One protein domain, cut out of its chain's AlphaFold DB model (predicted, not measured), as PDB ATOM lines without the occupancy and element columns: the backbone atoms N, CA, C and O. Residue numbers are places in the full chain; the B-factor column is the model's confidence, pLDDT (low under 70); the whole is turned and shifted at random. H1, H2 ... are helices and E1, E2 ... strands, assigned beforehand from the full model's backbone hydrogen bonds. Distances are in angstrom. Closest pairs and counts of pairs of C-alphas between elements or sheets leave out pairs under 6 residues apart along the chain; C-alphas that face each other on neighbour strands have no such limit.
ATOM      1  N   TRP A  62     233.836 236.366 233.876       77.25
ATOM      2  CA  TRP A  62     234.381 237.695 233.636       77.25
ATOM      3  C   TRP A  62     233.257 238.648 233.248       77.25
ATOM      4  O   TRP A  62     232.414 238.269 232.441       77.25
ATOM      5  N   ALA A  63     233.255 239.871 233.778       77.25
ATOM      6  CA  ALA A  63     232.279 240.902 233.443       77.25
ATOM      7  C   ALA A  63     232.920 242.285 233.243       77.25
ATOM      8  O   ALA A  63     233.869 242.669 233.932       77.25
ATOM      9  N   ILE A  64     232.373 243.040 232.290       75.56
ATOM     10  CA  ILE A  64     232.784 244.394 231.882       75.56
ATOM     11  C   ILE A  64     231.507 245.206 231.615       75.56
ATOM     12  O   ILE A  64     230.523 244.618 231.174       75.56
ATOM     13  N   PRO A  65     231.469 246.534 231.811       72.69
ATOM     14  CA  PRO A  65     230.379 247.353 231.291       72.69
ATOM     15  C   PRO A  65     230.137 247.127 229.784       72.69
ATOM     16  O   PRO A  65     231.065 246.849 229.022       72.69
ATOM     17  N   ASN A  66     228.881 247.248 229.346       69.50
ATOM     18  CA  ASN A  66     228.468 247.110 227.949       69.50
ATOM     19  C   ASN A  66     228.694 248.412 227.179       69.50
ATOM     20  O   ASN A  66     227.821 249.276 227.119       69.50
ATOM     21  N   TRP A  67     229.876 248.547 226.589       71.50
ATOM     22  CA  TRP A  67     230.200 249.617 225.648       71.50
ATOM     23  C   TRP A  67     230.766 249.001 224.361       71.50
ATOM     24  O   TRP A  67     231.401 247.942 224.431       71.50
ATOM     25  N   PRO A  68     230.494 249.594 223.184       68.81
ATOM     26  CA  PRO A  68     230.679 248.922 221.894       68.81
ATOM     27  C   PRO A  68     232.125 248.468 221.640       68.81
ATOM     28  O   PRO A  68     232.352 247.414 221.046       68.81
ATOM     29  N   GLU A  69     233.110 249.194 222.158       68.75
ATOM     30  CA  GLU A  69     234.528 248.869 222.042       68.75
ATOM     31  C   GLU A  69     234.928 247.674 222.929       68.75
ATOM     32  O   GLU A  69     235.678 246.798 222.490       68.75
ATOM     33  N   SER A  70     234.383 247.561 224.152       70.56
ATOM     34  CA  SER A  70     234.573 246.335 224.948       70.56
ATOM     35  C   SER A  70     233.703 245.185 224.502       70.56
ATOM     36  O   SER A  70     234.102 244.053 224.732       70.56
ATOM     37  N   LEU A  71     232.569 245.419 223.843       75.12
ATOM     38  CA  LEU A  71     231.815 244.336 223.217       75.12
ATOM     39  C   LEU A  71     232.664 243.662 222.137       75.12
ATOM     40  O   LEU A  71     232.773 242.438 222.127       75.12
ATOM     41  N   ALA A  72     233.325 244.448 221.284       78.75
ATOM     42  CA  ALA A  72     234.234 243.923 220.270       78.75
ATOM     43  C   ALA A  72     235.419 243.168 220.897       78.75
ATOM     44  O   ALA A  72     235.707 242.032 220.512       78.75
ATOM     45  N   GLY A  73     236.072 243.759 221.905       78.25
ATOM     46  CA  GLY A  73     237.197 243.126 222.597       78.25
ATOM     47  C   GLY A  73     236.801 241.861 223.361       78.25
ATOM     48  O   GLY A  73     237.478 240.842 223.263       78.25
ATOM     49  N   MET A  74     235.680 241.893 224.079       79.06
ATOM     50  CA  MET A  74     235.174 240.753 224.839       79.06
ATOM     51  C   MET A  74     234.718 239.633 223.917       79.06
ATOM     52  O   MET A  74     235.098 238.490 224.134       79.06
ATOM     53  N   THR A  75     233.996 239.944 222.842       81.00
ATOM     54  CA  THR A  75     233.589 238.931 221.859       81.00
ATOM     55  C   THR A  75     234.812 238.262 221.244       81.00
ATOM     56  O   THR A  75     234.868 237.041 221.177       81.00
ATOM     57  N   ALA A  76     235.846 239.025 220.884       79.56
ATOM     58  CA  ALA A  76     237.074 238.462 220.327       79.56
ATOM     59  C   ALA A  76     237.858 237.573 221.313       79.56
ATOM     60  O   ALA A  76     238.555 236.656 220.881       79.56
ATOM     61  N   CYS A  77     237.776 237.846 222.617       79.56
ATOM     62  CA  CYS A  77     238.526 237.121 223.647       79.56
ATOM     63  C   CYS A  77     237.746 235.962 224.276       79.56
ATOM     64  O   CYS A  77     238.344 234.965 224.672       79.56
ATOM     65  N   CYS A  78     236.422 236.060 224.359       79.38
ATOM     66  CA  CYS A  78     235.576 235.001 224.898       79.38
ATOM     67  C   CYS A  78     235.238 233.955 223.827       79.38
ATOM     68  O   CYS A  78     235.290 232.766 224.133       79.38
ATOM     69  N   ASN A  79     235.058 234.368 222.563       77.56
ATOM     70  CA  ASN A  79     234.789 233.482 221.419       77.56
ATOM     71  C   ASN A  79     236.039 232.714 220.925       77.56
ATOM     72  O   ASN A  79     236.094 232.230 219.799       77.56
ATOM     73  N   LEU A  80     237.078 232.607 221.763       68.62
ATOM     74  CA  LEU A  80     238.201 231.692 221.529       68.62
ATOM     75  C   LEU A  80     237.763 230.222 221.649       68.62
ATOM     76  O   LEU A  80     238.377 229.350 221.036       68.62
ATOM     77  N   LYS A  81     236.677 229.949 222.388       65.44
ATOM     78  CA  LYS A  81     235.956 228.672 222.346       65.44
ATOM     79  C   LYS A  81     234.579 228.866 221.696       65.44
ATOM     80  O   LYS A  81     233.889 229.808 222.074       65.44
ATOM     81  N   PRO A  82     234.140 227.942 220.820       60.47
ATOM     82  CA  PRO A  82     232.824 228.012 220.177       60.47
ATOM     83  C   PRO A  82     231.662 227.860 221.169       60.47
ATOM     84  O   PRO A  82     230.553 228.292 220.881       60.47
ATOM     85  N   ASP A  83     231.916 227.283 222.345       64.31
ATOM     86  CA  ASP A  83     230.912 227.099 223.401       64.31
ATOM     87  C   ASP A  83     230.760 228.328 224.311       64.31
ATOM     88  O   ASP A  83     230.054 228.268 225.318       64.31
ATOM     89  N   ASN A  84     231.503 229.405 224.040       71.44
ATOM     90  CA  ASN A  84     231.696 230.487 224.989       71.44
ATOM     91  C   ASN A  84     231.236 231.821 224.398       71.44
ATOM     92  O   ASN A  84     231.991 232.545 223.749       71.44
ATOM     93  N   GLU A  85     229.961 232.120 224.626       74.19
ATOM     94  CA  GLU A  85     229.302 233.320 224.125       74.19
ATOM     95  C   GLU A  85     229.385 234.472 225.140       74.19
ATOM     96  O   GLU A  85     229.515 234.272 226.352       74.19
ATOM     97  N   VAL A  86     229.344 235.705 224.631       79.75
ATOM     98  CA  VAL A  86     229.220 236.897 225.470       79.75
ATOM     99  C   VAL A  86     227.746 237.126 225.755       79.75
ATOM    100  O   VAL A  86     226.942 237.326 224.849       79.75
ATOM    101  N   HIS A  87     227.399 237.139 227.028       77.50
ATOM    102  CA  HIS A  87     226.055 237.391 227.499       77.50
ATOM    103  C   HIS A  87     225.906 238.847 227.933       77.50
ATOM    104  O   HIS A  87     226.783 239.435 228.568       77.50
ATOM    105  N   ILE A  88     224.757 239.432 227.612       77.31
ATOM    106  CA  ILE A  88     224.384 240.776 228.043       77.31
ATOM    107  C   ILE A  88     223.566 240.630 229.329       77.31
ATOM    108  O   ILE A  88     222.571 239.909 229.354       77.31
ATOM    109  N   ALA A  89     223.993 241.284 230.406       68.00
ATOM    110  CA  ALA A  89     223.278 241.297 231.674       68.00
ATOM    111  C   ALA A  89     221.959 242.072 231.530       68.00
ATOM    112  O   ALA A  89     221.955 243.268 231.236       68.00
ATOM    113  N   GLU A  90     220.845 241.388 231.760       61.09
ATOM    114  CA  GLU A  90     219.513 241.982 231.913       61.09
ATOM    115  C   GLU A  90     219.283 242.348 233.394       61.09
ATOM    116  O   GLU A  90     219.842 241.678 234.270       61.09
ATOM    117  N   PRO A  91     218.483 243.385 233.713       57.81
ATOM    118  CA  PRO A  91     217.614 244.168 232.818       57.81
ATOM    119  C   PRO A  91     218.268 245.420 232.204       57.81
ATOM    120  O   PRO A  91     217.755 245.966 231.232       57.81
ATOM    121  N   ASP A  92     219.403 245.878 232.734       62.84
ATOM    122  CA  ASP A  92     219.965 247.186 232.358       62.84
ATOM    123  C   ASP A  92     220.734 247.174 231.032       62.84
ATOM    124  O   ASP A  92     221.076 248.234 230.509       62.84
ATOM    125  N   ARG A  93     221.065 245.986 230.499       68.56
ATOM    126  CA  ARG A  93     221.933 245.789 229.320       68.56
ATOM    127  C   ARG A  93     223.247 246.560 229.404       68.56
ATOM    128  O   ARG A  93     223.849 246.872 228.383       68.56
ATOM    129  N   CYS A  94     223.698 246.843 230.622       73.06
ATOM    130  CA  CYS A  94     224.854 247.686 230.892       73.06
ATOM    131  C   CYS A  94     226.083 246.919 231.355       73.06
ATOM    132  O   CYS A  94     227.138 247.527 231.518       73.06
ATOM    133  N   ALA A  95     225.980 245.604 231.523       73.75
ATOM    134  CA  ALA A  95     227.122 244.736 231.741       73.75
ATOM    135  C   ALA A  95     227.123 243.622 230.697       73.75
ATOM    136  O   ALA A  95     226.081 243.108 230.298       73.75
ATOM    137  N   LEU A  96     228.312 243.278 230.247       78.31
ATOM    138  CA  LEU A  96     228.623 242.137 229.415       78.31
ATOM    139  C   LEU A  96     229.390 241.152 230.280       78.31
ATOM    140  O   LEU A  96     230.275 241.556 231.037       78.31
ATOM    141  N   TRP A  97     229.074 239.874 230.166       80.12
ATOM    142  CA  TRP A  97     229.786 238.827 230.871       80.12
ATOM    143  C   TRP A  97     230.033 237.625 229.973       80.12
ATOM    144  O   TRP A  97     229.298 237.364 229.028       80.12
ATOM    145  N   CYS A  98     231.096 236.890 230.259       81.62
ATOM    146  CA  CYS A  98     231.422 235.653 229.567       81.62
ATOM    147  C   CYS A  98     232.159 234.711 230.521       81.62
ATOM    148  O   CYS A  98     232.631 235.126 231.587       81.62
ATOM    149  N   PHE A  99     232.290 233.436 230.159       79.75
ATOM    150  CA  PHE A  99     233.131 232.538 230.943       79.75
ATOM    151  C   PHE A  99     234.595 232.745 230.604       79.75
ATOM    152  O   PHE A  99     234.956 232.978 229.450       79.75
ATOM    153  N   ILE A 100     235.456 232.596 231.607       77.06
ATOM    154  CA  ILE A 100     236.898 232.606 231.383       77.06
ATOM    155  C   ILE A 100     237.287 231.257 230.760       77.06
ATOM    156  O   ILE A 100     237.108 230.228 231.418       77.06
ATOM    157  N   PRO A 101     237.823 231.233 229.524       73.25
ATOM    158  CA  PRO A 101     238.317 230.016 228.907       73.25
ATOM    159  C   PRO A 101     239.429 229.398 229.747       73.25
ATOM    160  O   PRO A 101     240.274 230.092 230.320       73.25
ATOM    161  N   ASP A 102     239.490 228.071 229.716       74.06
ATOM    162  CA  ASP A 102     240.544 227.288 230.361       74.06
ATOM    163  C   ASP A 102     241.951 227.720 229.907       74.06
ATOM    164  O   ASP A 102     242.915 227.618 230.650       74.06
ATOM    165  N   GLU A 103     242.081 228.283 228.708       71.62
ATOM    166  CA  GLU A 103     243.351 228.767 228.157       71.62
ATOM    167  C   GLU A 103     243.968 229.918 228.959       71.62
ATOM    168  O   GLU A 103     245.187 230.091 228.969       71.62
ATOM    169  N   PHE A 104     243.135 230.692 229.656       73.12
ATOM    170  CA  PHE A 104     243.586 231.740 230.568       73.12
ATOM    171  C   PHE A 104     243.735 231.223 231.998       73.12
ATOM    172  O   PHE A 104     244.586 231.713 232.741       73.12
ATOM    173  N   LEU A 105     242.932 230.223 232.374       73.06
ATOM    174  CA  LEU A 105     242.937 229.619 233.708       73.06
ATOM    175  C   LEU A 105     244.041 228.583 233.901       73.06
ATOM    176  O   LEU A 105     244.411 228.320 235.039       73.06
ATOM    177  N   PHE A 106     244.569 227.989 232.838       73.88
ATOM    178  CA  PHE A 106     245.576 226.940 232.903       73.88
ATOM    179  C   PHE A 106     246.771 227.309 232.033       73.88
ATOM    180  O   PHE A 106     246.638 227.782 230.906       73.88
ATOM    181  N   GLU A 107     247.974 227.061 232.538       71.38
ATOM    182  CA  GLU A 107     249.163 227.119 231.694       71.38
ATOM    183  C   GLU A 107     249.125 225.972 230.687       71.38
ATOM    184  O   GLU A 107     249.125 224.810 231.088       71.38
ATOM    185  N   ARG A 108     249.137 226.257 229.382       67.12
ATOM    186  CA  ARG A 108     249.364 225.194 228.396       67.12
ATOM    187  C   ARG A 108     250.783 224.647 228.547       67.12
ATOM    188  O   ARG A 108     251.757 225.389 228.416       67.12
ATOM    189  N   LYS A 109     250.905 223.339 228.779       72.00
ATOM    190  CA  LYS A 109     252.187 222.638 228.644       72.00
ATOM    191  C   LYS A 109     252.545 222.487 227.166       72.00
ATOM    192  O   LYS A 109     251.669 222.493 226.301       72.00
ATOM    193  N   LYS A 110     253.840 222.299 226.881       69.25
ATOM    194  CA  LYS A 110     254.346 222.022 225.520       69.25
ATOM    195  C   LYS A 110     253.697 220.785 224.888       69.25
ATOM    196  O   LYS A 110     253.576 220.731 223.673       69.25
ATOM    197  N   ASP A 111     253.203 219.866 225.714       73.00
ATOM    198  CA  ASP A 111     252.511 218.642 225.295       73.00
ATOM    199  C   ASP A 111     251.023 218.860 224.952       73.00
ATOM    200  O   ASP A 111     250.277 217.902 224.777       73.00
ATOM    201  N   GLY A 112     250.544 220.111 224.919       64.00
ATOM    202  CA  GLY A 112     249.150 220.449 224.607       64.00
ATOM    203  C   GLY A 112     248.152 220.173 225.738       64.00
ATOM    204  O   GLY A 112     246.974 220.488 225.597       64.00
ATOM    205  N   THR A 113     248.612 219.631 226.867       73.25
ATOM    206  CA  THR A 113     247.793 219.398 228.063       73.25
ATOM    207  C   THR A 113     247.691 220.645 228.938       73.25
ATOM    208  O   THR A 113     248.618 221.462 229.020       73.25
ATOM    209  N   ASN A 114     246.557 220.779 229.629       71.44
ATOM    210  CA  ASN A 114     246.373 221.802 230.652       71.44
ATOM    211  C   ASN A 114     247.324 221.508 231.820       71.44
ATOM    212  O   ASN A 114     247.312 220.427 232.408       71.44
ATOM    213  N   GLY A 115     248.203 222.462 232.098       69.75
ATOM    214  CA  GLY A 115     249.178 222.419 233.171       69.75
ATOM    215  C   GLY A 115     248.589 222.882 234.496       69.75
ATOM    216  O   GLY A 115     247.444 222.591 234.833       69.75
ATOM    217  N   LYS A 116     249.396 223.591 235.286       75.19
ATOM    218  CA  LYS A 116     248.936 224.119 236.572       75.19
ATOM    219  C   LYS A 116     247.884 225.202 236.336       75.19
ATOM    220  O   LYS A 116     247.990 225.994 235.396       75.19
ATOM    221  N   ARG A 117     246.877 225.231 237.210       70.81
ATOM    222  CA  ARG A 117     245.894 226.310 237.253       70.81
ATOM    223  C   ARG A 117     246.613 227.610 237.623       70.81
ATOM    224  O   ARG A 117     247.298 227.659 238.643       70.81
ATOM    225  N   ARG A 118     246.492 228.632 236.778       70.25
ATOM    226  CA  ARG A 118     246.956 229.990 237.066       70.25
ATOM    227  C   ARG A 118     246.107 230.606 238.164       70.25
ATOM    228  O   ARG A 118     244.924 230.296 238.314       70.25
ATOM    229  N   ASP A 119     246.732 231.517 238.897       72.88
ATOM    230  CA  ASP A 119     246.032 232.381 239.834       72.88
ATOM    231  C   ASP A 119     244.909 233.142 239.114       72.88
ATOM    232  O   ASP A 119     245.063 233.576 237.965       72.88
ATOM    233  N   GLY A 120     243.771 233.300 239.791       68.00
ATOM    234  CA  GLY A 120     242.617 233.971 239.213       68.00
ATOM    235  C   GLY A 120     242.893 235.421 238.813       68.00
ATOM    236  O   GLY A 120     242.354 235.872 237.808       68.00
ATOM    237  N   ALA A 121     243.778 236.123 239.524       69.44
ATOM    238  CA  ALA A 121     244.225 237.471 239.179       69.44
ATOM    239  C   ALA A 121     245.122 237.499 237.928       69.44
ATOM    240  O   ALA A 121     245.103 238.470 237.176       69.44
ATOM    241  N   VAL A 122     245.881 236.432 237.662       73.25
ATOM    242  CA  VAL A 122     246.724 236.330 236.457       73.25
ATOM    243  C   VAL A 122     245.875 236.000 235.233       73.25
ATOM    244  O   VAL A 122     246.051 236.602 234.174       73.25
ATOM    245  N   ALA A 123     244.926 235.069 235.373       71.81
ATOM    246  CA  ALA A 123     243.947 234.778 234.326       71.81
ATOM    247  C   ALA A 123     243.130 236.030 233.977       71.81
ATOM    248  O   ALA A 123     242.873 236.314 232.807       71.81
ATOM    249  N   ALA A 124     242.787 236.800 235.007       71.31
ATOM    250  CA  ALA A 124     242.096 238.062 234.884       71.31
ATOM    251  C   ALA A 124     242.882 239.126 234.120       71.31
ATOM    252  O   ALA A 124     242.371 239.712 233.167       71.31
ATOM    253  N   ASP A 125     244.137 239.362 234.501       75.31
ATOM    254  CA  ASP A 125     244.962 240.355 233.816       75.31
ATOM    255  C   ASP A 125     245.165 239.990 232.337       75.31
ATOM    256  O   ASP A 125     245.040 240.850 231.464       75.31
ATOM    257  N   ALA A 126     245.362 238.703 232.031       78.19
ATOM    258  CA  ALA A 126     245.483 238.216 230.658       78.19
ATOM    259  C   ALA A 126     244.198 238.432 229.831       78.19
ATOM    260  O   ALA A 126     244.272 238.860 228.676       78.19
ATOM    261  N   MET A 127     243.022 238.205 230.427       76.69
ATOM    262  CA  MET A 127     241.721 238.533 229.829       76.69
ATOM    263  C   MET A 127     241.583 240.040 229.574       76.69
ATOM    264  O   MET A 127     241.279 240.460 228.457       76.69
ATOM    265  N   GLY A 128     241.893 240.870 230.571       76.88
ATOM    266  CA  GLY A 128     241.847 242.327 230.446       76.88
ATOM    267  C   GLY A 128     242.823 242.874 229.398       76.88
ATOM    268  O   GLY A 128     242.509 243.821 228.676       76.88
ATOM    269  N   GLN A 129     244.015 242.286 229.265       78.88
ATOM    270  CA  GLN A 129     244.950 242.608 228.181       78.88
ATOM    271  C   GLN A 129     244.401 242.200 226.811       78.88
ATOM    272  O   GLN A 129     244.494 242.985 225.868       78.88
ATOM    273  N   CYS A 130     243.787 241.019 226.700       80.62
ATOM    274  CA  CYS A 130     243.171 240.573 225.454       80.62
ATOM    275  C   CYS A 130     242.088 241.559 224.994       80.62
ATOM    276  O   CYS A 130     242.140 242.035 223.859       80.62
ATOM    277  N   VAL A 131     241.164 241.934 225.884       77.69
ATOM    278  CA  VAL A 131     240.075 242.868 225.560       77.69
ATOM    279  C   VAL A 131     240.623 244.243 225.184       77.69
ATOM    280  O   VAL A 131     240.136 244.842 224.232       77.69
ATOM    281  N   ARG A 132     241.671 244.734 225.861       76.56
ATOM    282  CA  ARG A 132     242.323 246.004 225.493       76.56
ATOM    283  C   ARG A 132     242.942 245.959 224.099       76.56
ATOM    284  O   ARG A 132     242.704 246.863 223.304       76.56
ATOM    285  N   ASN A 133     243.671 244.889 223.789       80.31
ATOM    286  CA  ASN A 133     244.350 244.732 222.505       80.31
ATOM    287  C   ASN A 133     243.367 244.504 221.349       80.31
ATOM    288  O   ASN A 133     243.565 245.035 220.261       80.31
ATOM    289  N   LYS A 134     242.311 243.710 221.569       78.56
ATOM    290  CA  LYS A 134     241.315 243.365 220.540       78.56
ATOM    291  C   LYS A 134     240.209 244.407 220.399       78.56
ATOM    292  O   LYS A 134     239.724 244.615 219.295       78.56
ATOM    293  N   GLY A 135     239.826 245.055 221.495       70.50
ATOM    294  CA  GLY A 135     238.815 246.112 221.533       70.50
ATOM    295  C   GLY A 135     239.370 247.514 221.284       70.50
ATOM    296  O   GLY A 135     238.608 248.470 221.328       70.50
ATOM    297  N   ASN A 136     240.684 247.647 221.048       70.00
ATOM    298  CA  ASN A 136     241.382 248.928 220.886       70.00
ATOM    299  C   ASN A 136     241.016 249.943 221.985       70.00
ATOM    300  O   ASN A 136     240.717 251.110 221.733       70.00
ATOM    301  N   VAL A 137     240.989 249.463 223.227       66.75
ATOM    302  CA  VAL A 137     240.553 250.251 224.373       66.75
ATOM    303  C   VAL A 137     241.750 250.948 225.006       66.75
ATOM    304  O   VAL A 137     242.575 250.311 225.659       66.75
ATOM    305  N   THR A 138     241.803 252.271 224.887       58.47
ATOM    306  CA  THR A 138     242.820 253.124 225.527       58.47
ATOM    307  C   THR A 138     242.431 253.595 226.936       58.47
ATOM    308  O   THR A 138     243.257 254.176 227.637       58.47
ATOM    309  N   GLY A 139     241.184 253.360 227.365       57.09
ATOM    310  CA  GLY A 139     240.640 253.810 228.652       57.09
ATOM    311  C   GLY A 139     240.718 252.766 229.772       57.09
ATOM    312  O   GLY A 139     240.662 251.562 229.526       57.09
ATOM    313  N   ALA A 140     240.811 253.226 231.023       56.84
ATOM    314  CA  ALA A 140     240.585 252.372 232.185       56.84
ATOM    315  C   ALA A 140     239.078 252.146 232.343       56.84
ATOM    316  O   ALA A 140     238.310 253.100 232.422       56.84
ATOM    317  N   TYR A 141     238.663 250.887 232.385       61.12
ATOM    318  CA  TYR A 141     237.288 250.505 232.662       61.12
ATOM    319  C   TYR A 141     237.279 249.497 233.805       61.12
ATOM    320  O   TYR A 141     238.228 248.726 233.992       61.12
ATOM    321  N   ILE A 142     236.215 249.536 234.601       57.62
ATOM    322  CA  ILE A 142     236.050 248.610 235.714       57.62
ATOM    323  C   ILE A 142     235.722 247.241 235.131       57.62
ATOM    324  O   ILE A 142     234.794 247.097 234.343       57.62
ATOM    325  N   THR A 143     236.489 246.232 235.523       68.00
ATOM    326  CA  THR A 143     236.188 244.829 235.234       68.00
ATOM    327  C   THR A 143     236.012 244.106 236.548       68.00
ATOM    328  O   THR A 143     236.625 244.474 237.551       68.00
ATOM    329  N   VAL A 144     235.152 243.098 236.563       66.44
ATOM    330  CA  VAL A 144     235.042 242.207 237.712       66.44
ATOM    331  C   VAL A 144     235.136 240.785 237.204       66.44
ATOM    332  O   VAL A 144     234.604 240.447 236.150       66.44
ATOM    333  N   TRP A 145     235.828 239.948 237.957       68.50
ATOM    334  CA  TRP A 145     235.951 238.539 237.657       68.50
ATOM    335  C   TRP A 145     235.727 237.709 238.906       68.50
ATOM    336  O   TRP A 145     236.004 238.125 240.029       68.50
ATOM    337  N   GLN A 146     235.228 236.506 238.687       65.88
ATOM    338  CA  GLN A 146     235.048 235.472 239.688       65.88
ATOM    339  C   GLN A 146     235.806 234.262 239.177       65.88
ATOM    340  O   GLN A 146     235.496 233.754 238.105       65.88
ATOM    341  N   VAL A 147     236.809 233.791 239.912       61.12
ATOM    342  CA  VAL A 147     237.506 232.547 239.574       61.12
ATOM    343  C   VAL A 147     237.133 231.517 240.619       61.12
ATOM    344  O   VAL A 147     237.480 231.657 241.788       61.12
TER     345      VAL A 147
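What this domain is: This is residues 62 to 147 of the 182 residues of an uncharacterized protein of Neurospora crassa (strain ATCC 24698 / 74-OR23-1A / CBS 708.71 / DSM 1257 / FGSC 987) (UniProt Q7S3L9). A small three-stranded sheet, E2 - E1 - E5, has helix H1 packed along one face, and the longer helix H3 crosses H1 steeply and packs on the sheet with its residues 120 to 131. At one end of the long axis lie the short helix H2 and a small hairpin, E3 and E4; at the other end is the turn around Pro 91, in a long loop that is paired in part with the edge strand E2. The printed part has 86 residues, with three named helices and five named strands in the order E1 H1 E2 H2 E3 E4 H3 E5; both sheets are antiparallel and the class is mixed, helices and strands. The whole is compact, with a radius of gyration of the C-alphas of 13.0 A, yet elongated, spanning 42 by 26 by 20 A.

How they stand to each other: E1, residues 62 to 65, is the inner strand between E2, residues 95 to 99, and E5, residues 144 to 146. E2 and E1 are antiparallel at 163 degrees, with N 96 and O 64 at 2.7 A, within hydrogen-bond range. E1 and E5 are antiparallel at 161 degrees, with N 63 and O 144 at 2.8 A. H1, residues 68 to 78, is on this sheet at a height of 9.5 A, over E2 and E1, and runs along the strands, at 2 degrees to E2 on the local plane. With H3, residues 120 to 134, it makes two layers, helices on one face of a sheet. H1 and H3 touch at a steep tilt of 56 degrees, opposite ways; their closest C-alphas are those of Gly 73 and Val 131, 4.1 A apart. H2, residues 102 to 105, touches H3, with the C-alphas of Phe 104 and Ala 123 closest at 4.8 A. E3, residues 106 to 108, and E4, residues 114 to 117, form an antiparallel hairpin, with N 115 and O 107 at 2.7 A. In H1 and H3 every O i to N i+4 pair is within hydrogen-bond range; H2 is too short for such a pair.

Where its parts are: E1 begins at C-alpha 62, (234.381, 237.695, 233.636), and is 10.7 A long. H1 measures 15.1 A, E2 13.6 A, H2 4.7 A, E3 6.1 A and E4 8.0 A. H3 measures 20.9 A and ends at C-alpha 134, (241.315, 243.365, 220.540). E5, 7.0 A, ends at C-alpha 146, (235.048, 235.472, 239.688).

The domain as a whole: The C-alphas of Pro 91 and Asp 111 are the two farthest apart, 43.9 A. The printed part has no cut. The link from H1 to E2, residues 79 to 94, is long. The mean pLDDT of the printed part is 71.9, and 29 residues are under 70, among them residues 89 to 93 and 137 to 147.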